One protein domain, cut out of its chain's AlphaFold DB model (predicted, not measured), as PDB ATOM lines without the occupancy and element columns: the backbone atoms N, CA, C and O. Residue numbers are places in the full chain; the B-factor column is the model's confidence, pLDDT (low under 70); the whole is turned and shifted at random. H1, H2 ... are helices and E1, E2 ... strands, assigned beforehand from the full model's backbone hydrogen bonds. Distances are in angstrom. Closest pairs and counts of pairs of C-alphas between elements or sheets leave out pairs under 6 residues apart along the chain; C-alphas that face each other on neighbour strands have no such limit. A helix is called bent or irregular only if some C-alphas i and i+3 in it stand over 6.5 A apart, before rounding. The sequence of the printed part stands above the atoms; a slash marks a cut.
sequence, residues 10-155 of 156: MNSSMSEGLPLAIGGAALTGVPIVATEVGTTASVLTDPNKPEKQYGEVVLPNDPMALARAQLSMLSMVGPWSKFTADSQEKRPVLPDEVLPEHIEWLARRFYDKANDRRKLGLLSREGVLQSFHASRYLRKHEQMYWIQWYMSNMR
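What this domain is: This is residues 10 to 155 of the 156 residues of an uncharacterized protein of Fusarium mangiferae (UniProt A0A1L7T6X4). A small two-strand sheet, E1 and E3, sits in the middle of the body between H3 on one side and the short helix H2 on the other, and the long helix H6 runs past one end of this group, with H1 and H2 packed on it. H5 makes a corner with one end of H3 at one end of the body, and beyond the other end residues 133 to 155, which hold H7, stick out as a free arm that makes much of the length. The printed part has 146 residues with seven named helices and three named strands, in the order H1 E1 H2 E2 E3 H3 H4 H5 H6 H7. The class is mostly helix, and the sheet E1 = E3 is parallel. The whole is loose, with a radius of gyration of the C-alphas of 19.0 A, and spans 71 by 30 by 24 A.

How they stand to each other: The sheet joins E1, residues 32 to 35, and E3, residues 56 to 58, parallel at 15 degrees; N 34 and O 56 are 2.9 A apart and N 56 and O 32 are 3.0 A apart, both within hydrogen-bond range. Residues 10 to 11 pair in parallel with residues 33 to 34 of E1. H3, residues 63 to 75, comes closest to E1 with the C-alphas of Val 33 and Gln 70, 6.3 A, and to E3 with those of Val 58 and Leu 66, 6.1 A. H2, residues 40 to 44, comes closest to E3 with the C-alphas of Ala 41 and Val 57, 6.7 A. The hub is H6, residues 114 to 131, which touches four helices. It touches H1, residues 20 to 28, with its residues 121 to 129 alone, opposite ways at a steep tilt of 57 degrees; the closest C-alphas, of Leu 27 and Arg 125, are 4.8 A apart. Its residues 124 to 131 alone touch H2, closest at the C-alphas of Leu 44 and Ser 124, 6.2 A. H6 and H3 only just touch, and only at their ends, with 3 pairs of C-alphas within 8 A; the closest are those of Leu 74 and Arg 117, 7.2 A. H6 also only just touches H4, residues 78 to 83, with 3 such pairs, about perpendicular at 82 degrees; the closest are the C-alphas of Phe 83 and Asp 116, 6.5 A. H5, residues 100 to 112, touches H3 the same way at a steep tilt of 50 degrees, with the C-alphas of Ser 75 and Phe 110 closest at 4.6 A. E2, residues 49 to 53, pairs with no named strand, is near H6, and runs on into E3 at 82 degrees. H7, residues 134 to 153, touches no helix. Every O i to N i+4 pair is within hydrogen-bond range in H1, H2, H3, H6 and H7; H5 has 6 of 9, and H4 has 0 of 2 but 2 of 3 O i to N i+3 pairs.

Where its parts are: H1 begins at C-alpha 20, (41.896, -4.627, -32.487). E1 is 10.2 A long from first to last C-alpha, E2 8.5 A and H3 18.4 A. H5, 19.5 A, is only just irregular, with C-alphas 101 and 104 6.53 A apart. H6 measures 25.9 A from C-alpha 114 at (28.775, 12.486, -45.462). H7, the longest helix, measures 28.8 A and ends at C-alpha 153, (67.797, -15.657, -13.111).

The domain as a whole: The C-alphas farthest apart, of Glu 101 and Arg 155, are 71.2 A apart. Without residues 133 to 155 the body spans 41 by 31 by 23 A. The printed part has no cut. The link from H4 to H5, residues 84 to 99, is long; the others are tight. The mean pLDDT of the printed part is 85.6, and residues 15 to 18, 87 to 89, 132 to 138 and 155 are under 70.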
ATOM      1  N   MET A  10      30.257   0.310 -35.693       92.31
ATOM      2  CA  MET A  10      29.665   0.224 -34.362       92.31
ATOM      3  C   MET A  10      30.145  -1.032 -33.639       92.31
ATOM      4  O   MET A  10      30.114  -2.123 -34.209       92.31
ATOM      5  N   ASN A  11      30.582  -0.875 -32.388       91.38
ATOM      6  CA  ASN A  11      30.947  -1.989 -31.515       91.38
ATOM      7  C   ASN A  11      30.205  -1.886 -30.173       91.38
ATOM      8  O   ASN A  11      30.391  -0.930 -29.427       91.38
ATOM      9  N   SER A  12      29.370  -2.878 -29.867       88.88
ATOM     10  CA  SER A  12      28.523  -2.922 -28.668       88.88
ATOM     11  C   SER A  12      29.025  -3.906 -27.603       88.88
ATOM     12  O   SER A  12      28.223  -4.510 -26.890       88.88
ATOM     13  N   SER A  13      30.332  -4.159 -27.535       84.19
ATOM     14  CA  SER A  13      30.889  -5.192 -26.653       84.19
ATOM     15  C   SER A  13      30.698  -4.867 -25.170       84.19
ATOM     16  O   SER A  13      30.781  -3.713 -24.753       84.19
ATOM     17  N   MET A  14      30.491  -5.899 -24.348       75.56
ATOM     18  CA  MET A  14      30.491  -5.763 -22.882       75.56
ATOM     19  C   MET A  14      31.884  -5.926 -22.264       75.56
ATOM     20  O   MET A  14      32.128  -5.467 -21.152       75.56
ATOM     21  N   SER A  15      32.809  -6.563 -22.977       67.25
ATOM     22  CA  SER A  15      34.215  -6.657 -22.604       67.25
ATOM     23  C   SER A  15      35.069  -6.790 -23.861       67.25
ATOM     24  O   SER A  15      34.682  -7.455 -24.821       67.25
ATOM     25  N   GLU A  16      36.233  -6.147 -23.870       66.81
ATOM     26  CA  GLU A  16      37.199  -6.260 -24.961       66.81
ATOM     27  C   GLU A  16      38.607  -6.246 -24.357       66.81
ATOM     28  O   GLU A  16      38.958  -5.346 -23.593       66.81
ATOM     29  N   GLY A  17      39.402  -7.284 -24.634       63.78
ATOM     30  CA  GLY A  17      40.757  -7.396 -24.083       63.78
ATOM     31  C   GLY A  17      41.744  -6.455 -24.775       63.78
ATOM     32  O   GLY A  17      42.551  -5.797 -24.123       63.78
ATOM     33  N   LEU A  18      41.652  -6.362 -26.103       68.50
ATOM     34  CA  LEU A  18      42.455  -5.488 -26.953       68.50
ATOM     35  C   LEU A  18      41.553  -4.951 -28.075       68.50
ATOM     36  O   LEU A  18      40.946  -5.763 -28.773       68.50
ATOM     37  N   PRO A  19      41.497  -3.629 -28.298       75.06
ATOM     38  CA  PRO A  19      40.578  -2.993 -29.245       75.06
ATOM     39  C   PRO A  19      41.070  -3.124 -30.699       75.06
ATOM     40  O   PRO A  19      41.227  -2.138 -31.419       75.06
ATOM     41  N   LEU A  20      41.369  -4.348 -31.146       79.94
ATOM     42  CA  LEU A  20      41.896  -4.627 -32.487       79.94
ATOM     43  C   LEU A  20      40.854  -4.360 -33.573       79.94
ATOM     44  O   LEU A  20      41.202  -3.834 -34.628       79.94
ATOM     45  N   ALA A  21      39.586  -4.689 -33.314       82.94
ATOM     46  CA  ALA A  21      38.499  -4.423 -34.252       82.94
ATOM     47  C   ALA A  21      38.315  -2.913 -34.461       82.94
ATOM     48  O   ALA A  21      38.208  -2.447 -35.593       82.94
ATOM     49  N   ILE A  22      38.367  -2.148 -33.369       86.19
ATOM     50  CA  ILE A  22      38.265  -0.685 -33.371       86.19
ATOM     51  C   ILE A  22      39.485  -0.058 -34.051       86.19
ATOM     52  O   ILE A  22      39.327   0.810 -34.904       86.19
ATOM     53  N   GLY A  23      40.696  -0.535 -33.746       84.94
ATOM     54  CA  GLY A  23      41.920  -0.089 -34.414       84.94
ATOM     55  C   GLY A  23      41.895  -0.370 -35.919       84.94
ATOM     56  O   GLY A  23      42.199   0.512 -36.720       84.94
ATOM     57  N   GLY A  24      41.462  -1.568 -36.321       85.06
ATOM     58  CA  GLY A  24      41.273  -1.932 -37.724       85.06
ATOM     59  C   GLY A  24      40.254  -1.034 -38.422       85.06
ATOM     60  O   GLY A  24      40.536  -0.521 -39.502       85.06
ATOM     61  N   ALA A  25      39.109  -0.776 -37.787       88.25
ATOM     62  CA  ALA A  25      38.093   0.132 -38.310       88.25
ATOM     63  C   ALA A  25      38.616   1.566 -38.458       88.25
ATOM     64  O   ALA A  25      38.453   2.172 -39.518       88.25
ATOM     65  N   ALA A  26      39.334   2.076 -37.459       89.06
ATOM     66  CA  ALA A  26      39.914   3.415 -37.496       89.06
ATOM     67  C   ALA A  26      40.927   3.550 -38.636       89.06
ATOM     68  O   ALA A  26      40.920   4.542 -39.359       89.06
ATOM     69  N   LEU A  27      41.737   2.515 -38.888       89.12
ATOM     70  CA  LEU A  27      42.683   2.490 -40.008       89.12
ATOM     71  C   LEU A  27      42.008   2.581 -41.382       89.12
ATOM     72  O   LEU A  27      42.642   3.028 -42.342       89.12
ATOM     73  N   THR A  28      40.734   2.193 -41.493       89.62
ATOM     74  CA  THR A  28      39.956   2.353 -42.730       89.62
ATOM     75  C   THR A  28      39.414   3.769 -42.930       89.62
ATOM     76  O   THR A  28      39.033   4.111 -44.047       89.62
ATOM     77  N   GLY A  29      39.448   4.613 -41.894       90.25
ATOM     78  CA  GLY A  29      38.958   5.990 -41.938       90.25
ATOM     79  C   GLY A  29      37.440   6.121 -41.811       90.25
ATOM     80  O   GLY A  29      36.884   7.135 -42.226       90.25
ATOM     81  N   VAL A  30      36.768   5.104 -41.270       92.25
ATOM     82  CA  VAL A  30      35.326   5.123 -40.985       92.25
ATOM     83  C   VAL A  30      35.109   5.737 -39.597       92.25
ATOM     84  O   VAL A  30      35.893   5.454 -38.692       92.25
ATOM     85  N   PRO A  31      34.072   6.569 -39.391       93.56
ATOM     86  CA  PRO A  31      33.704   7.042 -38.053       93.56
ATOM     87  C   PRO A  31      33.315   5.872 -37.134       93.56
ATOM     88  O   PRO A  31      32.729   4.882 -37.580       93.56
ATOM     89  N   ILE A  32      33.610   5.997 -35.841       94.25
ATOM     90  CA  ILE A  32      33.434   4.911 -34.867       94.25
ATOM     91  C   ILE A  32      32.507   5.348 -33.738       94.25
ATOM     92  O   ILE A  32      32.670   6.428 -33.171       94.25
ATOM     93  N   VAL A  33      31.570   4.467 -33.398       95.00
ATOM     94  CA  VAL A  33      30.758   4.525 -32.180       95.00
ATOM     95  C   VAL A  33      30.959   3.211 -31.428       95.00
ATOM     96  O   VAL A  33      30.769   2.138 -31.998       95.00
ATOM     97  N   ALA A  34      31.366   3.262 -30.166       92.69
ATOM     98  CA  ALA A  34      31.663   2.052 -29.406       92.69
ATOM     99  C   ALA A  34      31.247   2.153 -27.938       92.69
ATOM    100  O   ALA A  34      31.027   3.238 -27.409       92.69
ATOM    101  N   THR A  35      31.151   1.018 -27.259       91.38
ATOM    102  CA  THR A  35      31.025   0.984 -25.801       91.38
ATOM    103  C   THR A  35      32.371   1.236 -25.111       91.38
ATOM    104  O   THR A  35      33.442   0.907 -25.633       91.38
ATOM    105  N   GLU A  36      32.332   1.827 -23.918       85.88
ATOM    106  CA  GLU A  36      33.501   2.108 -23.087       85.88
ATOM    107  C   GLU A  36      33.974   0.836 -22.389       85.88
ATOM    108  O   GLU A  36      33.673   0.577 -21.224       85.88
ATOM    109  N   VAL A  37      34.698   0.002 -23.127       80.88
ATOM    110  CA  VAL A  37      35.274  -1.234 -22.599       80.88
ATOM    111  C   VAL A  37      36.774  -1.293 -22.871       80.88
ATOM    112  O   VAL A  37      37.259  -0.867 -23.920       80.88
ATOM    113  N   GLY A  38      37.536  -1.799 -21.901       77.50
ATOM    114  CA  GLY A  38      38.984  -1.969 -22.026       77.50
ATOM    115  C   GLY A  38      39.731  -0.655 -22.290       77.50
ATOM    116  O   GLY A  38      39.786   0.220 -21.432       77.50
ATOM    117  N   THR A  39      40.350  -0.538 -23.470       76.31
ATOM    118  CA  THR A  39      41.159   0.631 -23.888       76.31
ATOM    119  C   THR A  39      40.577   1.369 -25.096       76.31
ATOM    120  O   THR A  39      41.270   2.154 -25.741       76.31
ATOM    121  N   THR A  40      39.293   1.155 -25.396       80.50
ATOM    122  CA  THR A  40      38.592   1.730 -26.555       80.50
ATOM    123  C   THR A  40      38.718   3.248 -26.651       80.50
ATOM    124  O   THR A  40      39.095   3.761 -27.705       80.50
ATOM    125  N   ALA A  41      38.489   3.975 -25.553       80.88
ATOM    126  CA  ALA A  41      38.618   5.431 -25.544       80.88
ATOM    127  C   ALA A  41      40.031   5.882 -25.949       80.88
ATOM    128  O   ALA A  41      40.180   6.790 -26.761       80.88
ATOM    129  N   SER A  42      41.072   5.183 -25.484       80.12
ATOM    130  CA  SER A  42      42.467   5.501 -25.810       80.12
ATOM    131  C   SER A  42      42.811   5.340 -27.293       80.12
ATOM    132  O   SER A  42      43.750   5.975 -27.755       80.12
ATOM    133  N   VAL A  43      42.083   4.502 -28.042       82.56
ATOM    134  CA  VAL A  43      42.281   4.349 -29.495       82.56
ATOM    135  C   VAL A  43      41.684   5.523 -30.267       82.56
ATOM    136  O   VAL A  43      42.196   5.902 -31.315       82.56
ATOM    137  N   LEU A  44      40.588   6.089 -29.758       86.12
ATOM    138  CA  LEU A  44      39.819   7.137 -30.431       86.12
ATOM    139  C   LEU A  44      40.271   8.554 -30.059       86.12
ATOM    140  O   LEU A  44      39.819   9.519 -30.678       86.12
ATOM    141  N   THR A  45      41.140   8.679 -29.061       87.94
ATOM    142  CA  THR A  45      41.700   9.946 -28.592       87.94
ATOM    143  C   THR A  45      42.997  10.285 -29.327       87.94
ATOM    144  O   THR A  45      43.814   9.411 -29.610       87.94
ATOM    145  N   ASP A  46      43.197  11.567 -29.635       86.06
ATOM    146  CA  ASP A  46      44.445  12.073 -30.207       86.06
ATOM    147  C   ASP A  46      45.612  11.788 -29.238       86.06
ATOM    148  O   ASP A  46      45.564  12.217 -28.079       86.06
ATOM    149  N   PRO A  47      46.687  11.108 -29.680       81.44
ATOM    150  CA  PRO A  47      47.825  10.794 -28.815       81.44
ATOM    151  C   PRO A  47      48.537  12.028 -28.251       81.44
ATOM    152  O   PRO A  47      49.190  11.926 -27.213       81.44
ATOM    153  N   ASN A  48      48.432  13.179 -28.917       84.50
ATOM    154  CA  ASN A  48      49.065  14.430 -28.502       84.50
ATOM    155  C   ASN A  48      48.102  15.360 -27.751       84.50
ATOM    156  O   ASN A  48      48.552  16.314 -27.118       84.50
ATOM    157  N   LYS A  49      46.788  15.122 -27.860       86.00
ATOM    158  CA  LYS A  49      45.720  15.982 -27.327       86.00
ATOM    159  C   LYS A  49      44.642  15.133 -26.651       86.00
ATOM    160  O   LYS A  49      43.621  14.840 -27.273       86.00
ATOM    161  N   PRO A  50      44.843  14.741 -25.379       81.56
ATOM    162  CA  PRO A  50      43.927  13.859 -24.655       81.56
ATOM    163  C   PRO A  50      42.476  14.363 -24.597       81.56
ATOM    164  O   PRO A  50      41.548  13.576 -24.446       81.56
ATOM    165  N   GLU A  51      42.268  15.671 -24.737       83.19
ATOM    166  CA  GLU A  51      40.959  16.321 -24.773       83.19
ATOM    167  C   GLU A  51      40.214  16.159 -26.110       83.19
ATOM    168  O   GLU A  51      39.035  16.509 -26.219       83.19
ATOM    169  N   LYS A  52      40.888  15.664 -27.155       85.62
ATOM    170  CA  LYS A  52      40.321  15.490 -28.492       85.62
ATOM    171  C   LYS A  52      40.053  14.028 -28.790       85.62
ATOM    172  O   LYS A  52      40.968  13.241 -28.999       85.62
ATOM    173  N   GLN A  53      38.772  13.713 -28.916       88.44
ATOM    174  CA  GLN A  53      38.295  12.410 -29.351       88.44
ATOM    175  C   GLN A  53      37.677  12.498 -30.751       88.44
ATOM    176  O   GLN A  53      36.976  13.466 -31.074       88.44
ATOM    177  N   TYR A  54      37.942  11.484 -31.574       91.25
ATOM    178  CA  TYR A  54      37.491  11.377 -32.968       91.25
ATOM    179  C   TYR A  54      36.437  10.281 -33.191       91.25
ATOM    180  O   TYR A  54      36.113   9.955 -34.332       91.25
ATOM    181  N   GLY A  55      35.893   9.718 -32.114       91.69
ATOM    182  CA  GLY A  55      34.800   8.749 -32.135       91.69
ATOM    183  C   GLY A  55      33.966   8.859 -30.863       91.69
ATOM    184  O   GLY A  55      34.420   9.451 -29.883       91.69
ATOM    185  N   GLU A  56      32.748   8.328 -30.886       93.31
ATOM    186  CA  GLU A  56      31.860   8.383 -29.725       93.31
ATOM    187  C   GLU A  56      31.971   7.113 -28.898       93.31
ATOM    188  O   GLU A  56      32.005   6.004 -29.438       93.31
ATOM    189  N   VAL A  57      32.013   7.288 -27.581       92.31
ATOM    190  CA  VAL A  57      32.072   6.187 -26.634       92.31
ATOM    191  C   VAL A  57      30.941   6.341 -25.626       92.31
ATOM    192  O   VAL A  57      30.725   7.429 -25.100       92.31
ATOM    193  N   VAL A  58      30.206   5.258 -25.388       93.31
ATOM    194  CA  VAL A  58      29.066   5.214 -24.460       93.31
ATOM    195  C   VAL A  58      29.254   4.114 -23.426       93.31
ATOM    196  O   VAL A  58      29.960   3.143 -23.674       93.31
ATOM    197  N   LEU A  59      28.599   4.220 -22.273       89.81
ATOM    198  CA  LEU A  59      28.670   3.161 -21.268       89.81
ATOM    199  C   LEU A  59      28.100   1.833 -21.809       89.81
ATOM    200  O   LEU A  59      27.128   1.834 -22.572       89.81
ATOM    201  N   PRO A  60      28.678   0.680 -21.423       87.88
ATOM    202  CA  PRO A  60      28.077  -0.614 -21.724       87.88
ATOM    203  C   PRO A  60      26.708  -0.745 -21.034       87.88
ATOM    204  O   PRO A  60      26.453  -0.115 -20.010       87.88
ATOM    205  N   ASN A  61      25.835  -1.594 -21.583       88.38
ATOM    206  CA  ASN A  61      24.447  -1.803 -21.131       88.38
ATOM    207  C   ASN A  61      23.489  -0.610 -21.292       88.38
ATOM    208  O   ASN A  61      22.367  -0.680 -20.793       88.38
ATOM    209  N   ASP A  62      23.866   0.426 -22.045       92.00
ATOM    210  CA  ASP A  62      22.954   1.504 -22.441       92.00
ATOM    211  C   ASP A  62      22.686   1.486 -23.963       92.00
ATOM    212  O   ASP A  62      23.362   2.171 -24.744       92.00
ATOM    213  N   PRO A  63      21.709   0.683 -24.434       91.31
ATOM    214  CA  PRO A  63      21.388   0.602 -25.857       91.31
ATOM    215  C   PRO A  63      20.814   1.915 -26.402       91.31
ATOM    216  O   PRO A  63      20.976   2.203 -27.590       91.31
ATOM    217  N   MET A  64      20.166   2.723 -25.555       92.88
ATOM    218  CA  MET A  64      19.594   4.001 -25.968       92.88
ATOM    219  C   MET A  64      20.698   5.027 -26.210       92.88
ATOM    220  O   MET A  64      20.708   5.673 -27.259       92.88
ATOM    221  N   ALA A  65      21.675   5.132 -25.306       93.25
ATOM    222  CA  ALA A  65      22.850   5.968 -25.522       93.25
ATOM    223  C   ALA A  65      23.613   5.542 -26.781       93.25
ATOM    224  O   ALA A  65      23.972   6.396 -27.590       93.25
ATOM    225  N   LEU A  66      23.789   4.235 -27.007       93.81
ATOM    226  CA  LEU A  66      24.460   3.732 -28.206       93.81
ATOM    227  C   LEU A  66      23.706   4.097 -29.493       93.81
ATOM    228  O   LEU A  66      24.324   4.511 -30.474       93.81
ATOM    229  N   ALA A  67      22.378   3.979 -29.513       93.88
ATOM    230  CA  ALA A  67      21.567   4.395 -30.656       93.88
ATOM    231  C   ALA A  67      21.661   5.911 -30.898       93.88
ATOM    232  O   ALA A  67      21.854   6.356 -32.031       93.88
ATOM    233  N   ARG A  68      21.599   6.716 -29.832       94.62
ATOM    234  CA  ARG A  68      21.729   8.179 -29.911       94.62
ATOM    235  C   ARG A  68      23.110   8.608 -30.397       94.62
ATOM    236  O   ARG A  68      23.185   9.504 -31.232       94.62
ATOM    237  N   ALA A  69      24.178   7.943 -29.960       95.25
ATOM    238  CA  ALA A  69      25.537   8.173 -30.446       95.25
ATOM    239  C   ALA A  69      25.661   7.886 -31.952       95.25
ATOM    240  O   ALA A  69      26.242   8.679 -32.693       95.25
ATOM    241  N   GLN A  70      25.037   6.808 -32.444       95.31
ATOM    242  CA  GLN A  70      24.988   6.518 -33.882       95.31
ATOM    243  C   GLN A  70      24.269   7.627 -34.661       95.31
ATOM    244  O   GLN A  70      24.806   8.119 -35.655       95.31
ATOM    245  N   LEU A  71      23.094   8.069 -34.201       95.31
ATOM    246  CA  LEU A  71      22.353   9.169 -34.834       95.31
ATOM    247  C   LEU A  71      23.152  10.479 -34.805       95.31
ATOM    248  O   LEU A  71      23.227  11.179 -35.818       95.31
ATOM    249  N   SER A  72      23.767  10.784 -33.663       95.06
ATOM    250  CA  SER A  72      24.583  11.976 -33.430       95.06
ATOM    251  C   SER A  72      25.761  12.048 -34.403       95.06
ATOM    252  O   SER A  72      25.954  13.059 -35.081       95.06
ATOM    253  N   MET A  73      26.492  10.939 -34.541       95.00
ATOM    254  CA  MET A  73      27.626  10.796 -35.452       95.00
ATOM    255  C   MET A  73      27.198  10.836 -36.926       95.00
ATOM    256  O   MET A  73      27.809  11.530 -37.736       95.00
ATOM    257  N   LEU A  74      26.130  10.121 -37.300       95.00
ATOM    258  CA  LEU A  74      25.654  10.076 -38.687       95.00
ATOM    259  C   LEU A  74      25.173  11.445 -39.177       95.00
ATOM    260  O   LEU A  74      25.497  11.828 -40.303       95.00
ATOM    261  N   SER A  75      24.457  12.192 -38.331       94.38
ATOM    262  CA  SER A  75      23.976  13.549 -38.638       94.38
ATOM    263  C   SER A  75      24.972  14.659 -38.302       94.38
ATOM    264  O   SER A  75      24.708  15.820 -38.616       94.38
ATOM    265  N   MET A  76      26.117  14.342 -37.692       94.31
ATOM    266  CA  MET A  76      27.123  15.320 -37.265       94.31
ATOM    267  C   MET A  76      26.500  16.473 -36.445       94.31
ATOM    268  O   MET A  76      26.657  17.658 -36.768       94.31
ATOM    269  N   VAL A  77      25.727  16.120 -35.416       93.94
ATOM    270  CA  VAL A  77      25.088  17.057 -34.469       93.94
ATOM    271  C   VAL A  77      25.807  17.046 -33.118       93.94
ATOM    272  O   VAL A  77      26.749  16.284 -32.900       93.94
ATOM    273  N   GLY A  78      25.411  17.942 -32.212       90.56
ATOM    274  CA  GLY A  78      25.962  18.012 -30.862       90.56
ATOM    275  C   GLY A  78      27.485  18.228 -30.884       90.56
ATOM    276  O   GLY A  78      27.945  19.163 -31.552       90.56
ATOM    277  N   PRO A  79      28.289  17.382 -30.209       88.88
ATOM    278  CA  PRO A  79      29.749  17.494 -30.197       88.88
ATOM    279  C   PRO A  79      30.402  17.420 -31.584       88.88
ATOM    280  O   PRO A  79      31.470  18.004 -31.778       88.88
ATOM    281  N   TRP A  80      29.778  16.738 -32.549       92.81
ATOM    282  CA  TRP A  80      30.343  16.494 -33.883       92.81
ATOM    283  C   TRP A  80      30.151  17.654 -34.849       92.81
ATOM    284  O   TRP A  80      30.903  17.779 -35.814       92.81
ATOM    285  N   SER A  81      29.222  18.561 -34.547       91.62
ATOM    286  CA  SER A  81      29.018  19.788 -35.327       91.62
ATOM    287  C   SER A  81      30.276  20.666 -35.406       91.62
ATOM    288  O   SER A  81      30.434  21.437 -36.340       91.62
ATOM    289  N   LYS A  82      31.239  20.511 -34.483       89.56
ATOM    290  CA  LYS A  82      32.544  21.201 -34.548       89.56
ATOM    291  C   LYS A  82      33.401  20.799 -35.757       89.56
ATOM    292  O   LYS A  82      34.351  21.503 -36.081       89.56
ATOM    293  N   PHE A  83      33.104  19.656 -36.372       90.12
ATOM    294  CA  PHE A  83      33.790  19.152 -37.561       90.12
ATOM    295  C   PHE A  83      33.029  19.461 -38.857       90.12
ATOM    296  O   PHE A  83      33.479  19.065 -39.930       90.12
ATOM    297  N   THR A  84      31.892  20.154 -38.775       90.19
ATOM    298  CA  THR A  84      31.159  20.643 -39.942       90.19
ATOM    299  C   THR A  84      31.453  22.126 -40.154       90.19
ATOM    300  O   THR A  84      31.808  22.851 -39.227       90.19
ATOM    301  N   ALA A  85      31.284  22.605 -41.385       81.69
ATOM    302  CA  ALA A  85      31.408  24.030 -41.710       81.69
ATOM    303  C   ALA A  85      30.168  24.858 -41.299       81.69
ATOM    304  O   ALA A  85      29.925  25.929 -41.853       81.69
ATOM    305  N   ASP A  86      29.339  24.353 -40.380       77.12
ATOM    306  CA  ASP A  86      28.096  25.023 -40.009       77.12
ATOM    307  C   ASP A  86      28.405  26.269 -39.168       77.12
ATOM    308  O   ASP A  86      28.713  26.188 -37.982       77.12
ATOM    309  N   SER A  87      28.290  27.441 -39.793       58.16
ATOM    310  CA  SER A  87      28.484  28.767 -39.183       58.16
ATOM    311  C   SER A  87      27.326  29.204 -38.261       58.16
ATOM    312  O   SER A  87      27.196  30.387 -37.950       58.16
ATOM    313  N   GLN A  88      26.428  28.298 -37.870       61.88
ATOM    314  CA  GLN A  88      25.209  28.684 -37.161       61.88
ATOM    315  C   GLN A  88      25.501  29.129 -35.722       61.88
ATOM    316  O   GLN A  88      26.193  28.430 -34.981       61.88
ATOM    317  N   GLU A  89      24.887  30.248 -35.309       61.62
ATOM    318  CA  GLU A  89      24.859  30.741 -33.918       61.62
ATOM    319  C   GLU A  89      24.411  29.661 -32.924       61.62
ATOM    320  O   GLU A  89      24.871  29.627 -31.784       61.62
ATOM    321  N   LYS A  90      23.547  28.738 -33.369       72.38
ATOM    322  CA  LYS A  90      23.087  27.594 -32.584       72.38
ATOM    323  C   LYS A  90      23.412  26.293 -33.310       72.38
ATOM    324  O   LYS A  90      22.818  25.978 -34.338       72.38
ATOM    325  N   ARG A  91      24.356  25.529 -32.758       81.81
ATOM    326  CA  ARG A  91      24.710  24.199 -33.268       81.81
ATOM    327  C   ARG A  91      23.504  23.258 -33.147       81.81
ATOM    328  O   ARG A  91      22.856  23.264 -32.099       81.81
ATOM    329  N   PRO A  92      23.208  22.442 -34.172       86.25
ATOM    330  CA  PRO A  92      22.112  21.486 -34.101       86.25
ATOM    331  C   PRO A  92      22.420  20.430 -33.040       86.25
ATOM    332  O   PRO A  92      23.539  19.919 -32.969       86.25
ATOM    333  N   VAL A  93      21.428  20.108 -32.214       89.88
ATOM    334  CA  VAL A  93      21.509  19.103 -31.145       89.88
ATOM    335  C   VAL A  93      20.460  18.032 -31.418       89.88
ATOM    336  O   VAL A  93      19.395  18.336 -31.955       89.88
ATOM    337  N   LEU A  94      20.776  16.780 -31.085       91.75
ATOM    338  CA  LEU A  94      19.810  15.692 -31.175       91.75
ATOM    339  C   LEU A  94      18.688  15.924 -30.143       91.75
ATOM    340  O   LEU A  94      19.009  16.093 -28.966       91.75
ATOM    341  N   PRO A  95      17.405  15.917 -30.544       90.69
ATOM    342  CA  PRO A  95      16.287  16.028 -29.611       90.69
ATOM    343  C   PRO A  95      16.317  14.937 -28.532       90.69
ATOM    344  O   PRO A  95      16.823  13.831 -28.765       90.69
ATOM    345  N   ASP A  96      15.766  15.220 -27.353       88.31
ATOM    346  CA  ASP A  96      15.663  14.228 -26.275       88.31
ATOM    347  C   ASP A  96      14.809  13.035 -26.716       88.31
ATOM    348  O   ASP A  96      15.244  11.890 -26.602       88.31
ATOM    349  N   GLU A  97      13.685  13.303 -27.380       89.81
ATOM    350  CA  GLU A  97      12.855  12.290 -28.030       89.81
ATOM    351  C   GLU A  97      12.859  12.461 -29.556       89.81
ATOM    352  O   GLU A  97      12.596  13.537 -30.102       89.81
ATOM    353  N   VAL A  98      13.167  11.380 -30.279       89.19
ATOM    354  CA  VAL A  98      13.172  11.377 -31.748       89.19
ATOM    355  C   VAL A  98      11.760  11.084 -32.254       89.19
ATOM    356  O   VAL A  98      11.366   9.933 -32.414       89.19
ATOM    357  N   LEU A  99      10.998  12.151 -32.492       92.50
ATOM    358  CA  LEU A  99       9.671  12.113 -33.102       92.50
ATOM    359  C   LEU A  99       9.742  11.974 -34.637       92.50
ATOM    360  O   LEU A  99      10.771  12.307 -35.235       92.50
ATOM    361  N   PRO A 100       8.650  11.547 -35.303       92.88
ATOM    362  CA  PRO A 100       8.598  11.415 -36.763       92.88
ATOM    363  C   PRO A 100       8.980  12.689 -37.527       92.88
ATOM    364  O   PRO A 100       9.641  12.617 -38.558       92.88
ATOM    365  N   GLU A 101       8.645  13.857 -36.980       93.38
ATOM    366  CA  GLU A 101       8.984  15.178 -37.531       93.38
ATOM    367  C   GLU A 101      10.502  15.407 -37.628       93.38
ATOM    368  O   GLU A 101      10.986  16.158 -38.474       93.38
ATOM    369  N   HIS A 102      11.283  14.735 -36.777       92.88
ATOM    370  CA  HIS A 102      12.736  14.862 -36.774       92.88
ATOM    371  C   HIS A 102      13.418  14.000 -37.841       92.88
ATOM    372  O   HIS A 102      14.561  14.271 -38.214       92.88
ATOM    373  N   ILE A 103      12.739  12.960 -38.334       92.75
ATOM    374  CA  ILE A 103      13.328  11.965 -39.237       92.75
ATOM    375  C   ILE A 103      13.762  12.622 -40.543       92.75
ATOM    376  O   ILE A 103      14.866  12.359 -41.015       92.75
ATOM    377  N   GLU A 104      12.930  13.497 -41.106       94.38
ATOM    378  CA  GLU A 104      13.184  14.102 -42.412       94.38
ATOM    379  C   GLU A 104      14.473  14.935 -42.415       94.38
ATOM    380  O   GLU A 104      15.357  14.731 -43.253       94.38
ATOM    381  N   TRP A 105      14.632  15.835 -41.439       93.50
ATOM    382  CA  TRP A 105      15.816  16.690 -41.383       93.50
ATOM    383  C   TRP A 105      17.070  15.916 -40.957       93.50
ATOM    384  O   TRP A 105      18.150  16.190 -41.486       93.50
ATOM    385  N   LEU A 106      16.951  14.928 -40.057       94.06
ATOM    386  CA  LEU A 106      18.070  14.064 -39.663       94.06
ATOM    387  C   LEU A 106      18.565  13.236 -40.851       94.06
ATOM    388  O   LEU A 106      19.766  13.220 -41.127       94.06
ATOM    389  N   ALA A 107      17.647  12.606 -41.588       93.75
ATOM    390  CA  ALA A 107      17.968  11.802 -42.759       93.75
ATOM    391  C   ALA A 107      18.629  12.650 -43.847       93.75
ATOM    392  O   ALA A 107      19.677  12.268 -44.361       93.75
ATOM    393  N   ARG A 108      18.092  13.839 -44.147       94.56
ATOM    394  CA  ARG A 108      18.728  14.781 -45.080       94.56
ATOM    395  C   ARG A 108      20.162  15.103 -44.656       94.56
ATOM    396  O   ARG A 108      21.095  15.026 -45.455       94.56
ATOM    397  N   ARG A 109      20.355  15.373 -43.365       93.88
ATOM    398  CA  ARG A 109      21.662  15.712 -42.806       93.88
ATOM    399  C   ARG A 109      22.662  14.551 -42.853       93.88
ATOM    400  O   ARG A 109      23.854  14.811 -43.003       93.88
ATOM    401  N   PHE A 110      22.213  13.292 -42.790       94.06
ATOM    402  CA  PHE A 110      23.093  12.124 -42.951       94.06
ATOM    403  C   PHE A 110      23.835  12.149 -44.293       94.06
ATOM    404  O   PHE A 110      25.030  11.823 -44.336       94.06
ATOM    405  N   TYR A 111      23.138  12.545 -45.362       94.25
ATOM    406  CA  TYR A 111      23.699  12.674 -46.707       94.25
ATOM    407  C   TYR A 111      24.521  13.958 -46.849       94.25
ATOM    408  O   TYR A 111      25.679  13.889 -47.264       94.25
ATOM    409  N   ASP A 112      23.982  15.104 -46.423       94.25
ATOM    410  CA  ASP A 112      24.657  16.404 -46.551       94.25
ATOM    411  C   ASP A 112      26.018  16.429 -45.834       94.25
ATOM    412  O   ASP A 112      26.972  17.057 -46.297       94.25
ATOM    413  N   LYS A 113      26.131  15.724 -44.700       93.69
ATOM    414  CA  LYS A 113      27.342  15.683 -43.869       93.69
ATOM    415  C   LYS A 113      28.227  14.462 -44.105       93.69
ATOM    416  O   LYS A 113      29.193  14.266 -43.368       93.69
ATOM    417  N   ALA A 114      27.977  13.675 -45.153       92.44
ATOM    418  CA  ALA A 114      28.775  12.486 -45.462       92.44
ATOM    419  C   ALA A 114      30.277  12.797 -45.628       92.44
ATOM    420  O   ALA A 114      31.124  12.073 -45.102       92.44
ATOM    421  N   ASN A 115      30.617  13.908 -46.290       92.44
ATOM    422  CA  ASN A 115      32.013  14.322 -46.480       92.44
ATOM    423  C   ASN A 115      32.685  14.771 -45.176       92.44
ATOM    424  O   ASN A 115      33.849  14.449 -44.946       92.44
ATOM    425  N   ASP A 116      31.967  15.488 -44.312       93.94
ATOM    426  CA  ASP A 116      32.500  15.937 -43.019       93.94
ATOM    427  C   ASP A 116      32.726  14.746 -42.082       93.94
ATOM    428  O   ASP A 116      33.776  14.629 -41.448       93.94
ATOM    429  N   ARG A 117      31.796  13.790 -42.086       93.69
ATOM    430  CA  ARG A 117      31.926  12.526 -41.363       93.69
ATOM    431  C   ARG A 117      33.108  11.688 -41.864       93.69
ATOM    432  O   ARG A 117      33.844  11.115 -41.063       93.69
ATOM    433  N   ARG A 118      33.357  11.667 -43.178       92.62
ATOM    434  CA  ARG A 118      34.551  11.025 -43.755       92.62
ATOM    435  C   ARG A 118      35.845  11.701 -43.302       92.62
ATOM    436  O   ARG A 118      36.796  11.006 -42.961       92.62
ATOM    437  N   LYS A 119      35.896  13.038 -43.260       93.31
ATOM    438  CA  LYS A 119      37.060  13.768 -42.725       93.31
ATOM    439  C   LYS A 119      37.316  13.408 -41.262       93.31
ATOM    440  O   LYS A 119      38.461  13.169 -40.900       93.31
ATOM    441  N   LEU A 120      36.265  13.319 -40.444       93.62
ATOM    442  CA  LEU A 120      36.378  12.893 -39.048       93.62
ATOM    443  C   LEU A 120      37.001  11.495 -38.920       93.62
ATOM    444  O   LEU A 120      37.939  11.310 -38.149       93.62
ATOM    445  N   GLY A 121      36.537  10.527 -39.714       92.94
ATOM    446  CA  GLY A 121      37.121   9.186 -39.722       92.94
ATOM    447  C   GLY A 121      38.590   9.174 -40.172       92.94
ATOM    448  O   GLY A 121      39.405   8.456 -39.595       92.94
ATOM    449  N   LEU A 122      38.977  10.024 -41.130       93.06
ATOM    450  CA  LEU A 122      40.384  10.193 -41.522       93.06
ATOM    451  C   LEU A 122      41.251  10.798 -40.404       93.06
ATOM    452  O   LEU A 122      42.393  10.377 -40.246       93.06
ATOM    453  N   LEU A 123      40.717  11.709 -39.584       92.44
ATOM    454  CA  LEU A 123      41.428  12.212 -38.398       92.44
ATOM    455  C   LEU A 123      41.648  11.102 -37.361       92.44
ATOM    456  O   LEU A 123      42.741  10.969 -36.813       92.44
ATOM    457  N   SER A 124      40.637  10.254 -37.136       90.69
ATOM    458  CA  SER A 124      40.786   9.072 -36.277       90.69
ATOM    459  C   SER A 124      41.874   8.129 -36.807       90.69
ATOM    460  O   SER A 124      42.726   7.672 -36.041       90.69
ATOM    461  N   ARG A 125      41.914   7.905 -38.128       91.69
ATOM    462  CA  ARG A 125      42.959   7.111 -38.790       91.69
ATOM    463  C   ARG A 125      44.361   7.648 -38.513       91.69
ATOM    464  O   ARG A 125      45.256   6.860 -38.215       91.69
ATOM    465  N   GLU A 126      44.564   8.959 -38.620       89.69
ATOM    466  CA  GLU A 126      45.856   9.594 -38.333       89.69
ATOM    467  C   GLU A 126      46.281   9.378 -36.875       89.69
ATOM    468  O   GLU A 126      47.415   8.962 -36.624       89.69
ATOM    469  N   GLY A 127      45.362   9.564 -35.922       85.88
ATOM    470  CA  GLY A 127      45.621   9.322 -34.499       85.88
ATOM    471  C   GLY A 127      46.010   7.869 -34.202       85.88
ATOM    472  O   GLY A 127      46.968   7.608 -33.466       85.88
ATOM    473  N   VAL A 128      45.330   6.907 -34.833       85.75
ATOM    474  CA  VAL A 128      45.650   5.480 -34.680       85.75
ATOM    475  C   VAL A 128      46.982   5.125 -35.328       85.75
ATOM    476  O   VAL A 128      47.764   4.411 -34.706       85.75
ATOM    477  N   LEU A 129      47.298   5.652 -36.516       85.56
ATOM    478  CA  LEU A 129      48.598   5.424 -37.161       85.56
ATOM    479  C   LEU A 129      49.768   5.904 -36.291       85.56
ATOM    480  O   LEU A 129      50.782   5.218 -36.219       85.56
ATOM    481  N   GLN A 130      49.612   7.027 -35.586       80.94
ATOM    482  CA  GLN A 130      50.622   7.527 -34.645       80.94
ATOM    483  C   GLN A 130      50.723   6.673 -33.367       80.94
ATOM    484  O   GLN A 130      51.806   6.500 -32.807       80.94
ATOM    485  N   SER A 131      49.602   6.119 -32.897       71.31
ATOM    486  CA  SER A 131      49.515   5.433 -31.598       71.31
ATOM    487  C   SER A 131      49.834   3.935 -31.661       71.31
ATOM    488  O   SER A 131      50.436   3.382 -30.728       71.31
ATOM    489  N   PHE A 132      49.440   3.280 -32.757       67.06
ATOM    490  CA  PHE A 132      49.502   1.836 -32.996       67.06
ATOM    491  C   PHE A 132      50.553   1.487 -34.056       67.06
ATOM    492  O   PHE A 132      50.255   0.965 -35.128       67.06
ATOM    493  N   HIS A 133      51.824   1.704 -33.728       65.19
ATOM    494  CA  HIS A 133      52.906   1.057 -34.465       65.19
ATOM    495  C   HIS A 133      53.116  -0.371 -33.941       65.19
ATOM    496  O   HIS A 133      53.364  -0.570 -32.749       65.19
ATOM    497  N   ALA A 134      53.089  -1.368 -34.831       59.62
ATOM    498  CA  ALA A 134      53.399  -2.764 -34.493       59.62
ATOM    499  C   ALA A 134      54.754  -2.912 -33.767       59.62
ATOM    500  O   ALA A 134      54.894  -3.738 -32.868       59.62
ATOM    501  N   SER A 135      55.724  -2.041 -34.072       63.25
ATOM    502  CA  SER A 135      57.020  -1.968 -33.388       63.25
ATOM    503  C   SER A 135      56.912  -1.613 -31.899       63.25
ATOM    504  O   SER A 135      57.680  -2.135 -31.093       63.25
ATOM    505  N   ARG A 136      55.940  -0.783 -31.495       67.38
ATOM    506  CA  ARG A 136      55.684  -0.463 -30.080       67.38
ATOM    507  C   ARG A 136      55.163  -1.684 -29.327       67.38
ATOM    508  O   ARG A 136      55.589  -1.923 -28.199       67.38
ATOM    509  N   TYR A 137      54.265  -2.449 -29.947       67.06
ATOM    510  CA  TYR A 137      53.773  -3.707 -29.380       67.06
ATOM    511  C   TYR A 137      54.892  -4.741 -29.267       67.06
ATOM    512  O   TYR A 137      55.078  -5.300 -28.187       67.06
ATOM    513  N   LEU A 138      55.688  -4.928 -30.328       69.69
ATOM    514  CA  LEU A 138      56.837  -5.835 -30.305       69.69
ATOM    515  C   LEU A 138      57.822  -5.463 -29.193       69.69
ATOM    516  O   LEU A 138      58.201  -6.321 -28.404       69.69
ATOM    517  N   ARG A 139      58.164  -4.175 -29.070       76.12
ATOM    518  CA  ARG A 139      59.081  -3.687 -28.035       76.12
ATOM    519  C   ARG A 139      58.532  -3.898 -26.623       76.12
ATOM    520  O   ARG A 139      59.290  -4.284 -25.742       76.12
ATOM    521  N   LYS A 140      57.232  -3.675 -26.389       71.94
ATOM    522  CA  LYS A 140      56.606  -3.964 -25.084       71.94
ATOM    523  C   LYS A 140      56.678  -5.453 -24.740       71.94
ATOM    524  O   LYS A 140      57.021  -5.789 -23.610       71.94
ATOM    525  N   HIS A 141      56.388  -6.332 -25.702       77.31
ATOM    526  CA  HIS A 141      56.502  -7.779 -25.504       77.31
ATOM    527  C   HIS A 141      57.946  -8.200 -25.227       77.31
ATOM    528  O   HIS A 141      58.195  -8.918 -24.263       77.31
ATOM    529  N   GLU A 142      58.898  -7.708 -26.017       82.25
ATOM    530  CA  GLU A 142      60.326  -7.968 -25.837       82.25
ATOM    531  C   GLU A 142      60.807  -7.534 -24.446       82.25
ATOM    532  O   GLU A 142      61.407  -8.328 -23.726       82.25
ATOM    533  N   GLN A 143      60.479  -6.313 -24.011       83.62
ATOM    534  CA  GLN A 143      60.832  -5.818 -22.676       83.62
ATOM    535  C   GLN A 143      60.256  -6.689 -21.560       83.62
ATOM    536  O   GLN A 143      60.944  -6.978 -20.581       83.62
ATOM    537  N   MET A 144      59.007  -7.128 -21.703       83.25
ATOM    538  CA  MET A 144      58.357  -7.972 -20.707       83.25
ATOM    539  C   MET A 144      59.036  -9.345 -20.603       83.25
ATOM    540  O   MET A 144      59.284  -9.808 -19.489       83.25
ATOM    541  N   TYR A 145      59.422  -9.950 -21.734       81.25
ATOM    542  CA  TYR A 145      60.216 -11.183 -21.751       81.25
ATOM    543  C   TYR A 145      61.594 -10.993 -21.106       81.25
ATOM    544  O   TYR A 145      61.990 -11.811 -20.278       81.25
ATOM    545  N   TRP A 146      62.301  -9.903 -21.421       81.88
ATOM    546  CA  TRP A 146      63.614  -9.603 -20.837       81.88
ATOM    547  C   TRP A 146      63.557  -9.404 -19.320       81.88
ATOM    548  O   TRP A 146      64.398  -9.943 -18.601       81.88
ATOM    549  N   ILE A 147      62.554  -8.680 -18.812       83.00
ATOM    550  CA  ILE A 147      62.361  -8.473 -17.368       83.00
ATOM    551  C   ILE A 147      62.043  -9.799 -16.672       83.00
ATOM    552  O   ILE A 147      62.633 -10.100 -15.635       83.00
ATOM    553  N   GLN A 148      61.145 -10.612 -17.237       78.12
ATOM    554  CA  GLN A 148      60.805 -11.922 -16.674       78.12
ATOM    555  C   GLN A 148      62.010 -12.866 -16.659       78.12
ATOM    556  O   GLN A 148      62.262 -13.521 -15.647       78.12
ATOM    557  N   TRP A 149      62.784 -12.899 -17.745       83.94
ATOM    558  CA  TRP A 149      64.021 -13.671 -17.834       83.94
ATOM    559  C   TRP A 149      65.039 -13.227 -16.778       83.94
ATOM    560  O   TRP A 149      65.573 -14.059 -16.042       83.94
ATOM    561  N   TYR A 150      65.247 -11.916 -16.632       83.25
ATOM    562  CA  TYR A 150      66.148 -11.360 -15.624       83.25
ATOM    563  C   TYR A 150      65.702 -11.716 -14.196       83.25
ATOM    564  O   TYR A 150      66.503 -12.205 -13.400       83.25
ATOM    565  N   MET A 151      64.412 -11.564 -13.873       81.69
ATOM    566  CA  MET A 151      63.875 -11.929 -12.556       81.69
ATOM    567  C   MET A 151      63.950 -13.432 -12.271       81.69
ATOM    568  O   MET A 151      64.178 -13.821 -11.127       81.69
ATOM    569  N   SER A 152      63.785 -14.283 -13.286       80.69
ATOM    570  CA  SER A 152      63.954 -15.733 -13.152       80.69
ATOM    571  C   SER A 152      65.398 -16.118 -12.824       80.69
ATOM    572  O   SER A 152      65.617 -17.059 -12.066       80.69
ATOM    573  N   ASN A 153      66.381 -15.402 -13.376       77.38
ATOM    574  CA  ASN A 153      67.797 -15.657 -13.111       77.38
ATOM    575  C   ASN A 153      68.264 -15.115 -11.752       77.38
ATOM    576  O   ASN A 153      69.189 -15.679 -11.184       77.38
ATOM    577  N   MET A 154      67.613 -14.080 -11.209       74.50
ATOM    578  CA  MET A 154      67.899 -13.549  -9.863       74.50
ATOM    579  C   MET A 154      67.258 -14.354  -8.717       74.50
ATOM    580  O   MET A 154      67.528 -14.076  -7.554       74.50
ATOM    581  N   ARG A 155      66.369 -15.310  -9.022       63.88
ATOM    582  CA  ARG A 155      65.706 -16.190  -8.037       63.88
ATOM    583  C   ARG A 155      66.424 -17.535  -7.829       63.88
ATOM    584  O   ARG A 155      65.858 -18.414  -7.182       63.88
TER     585      ARG A 155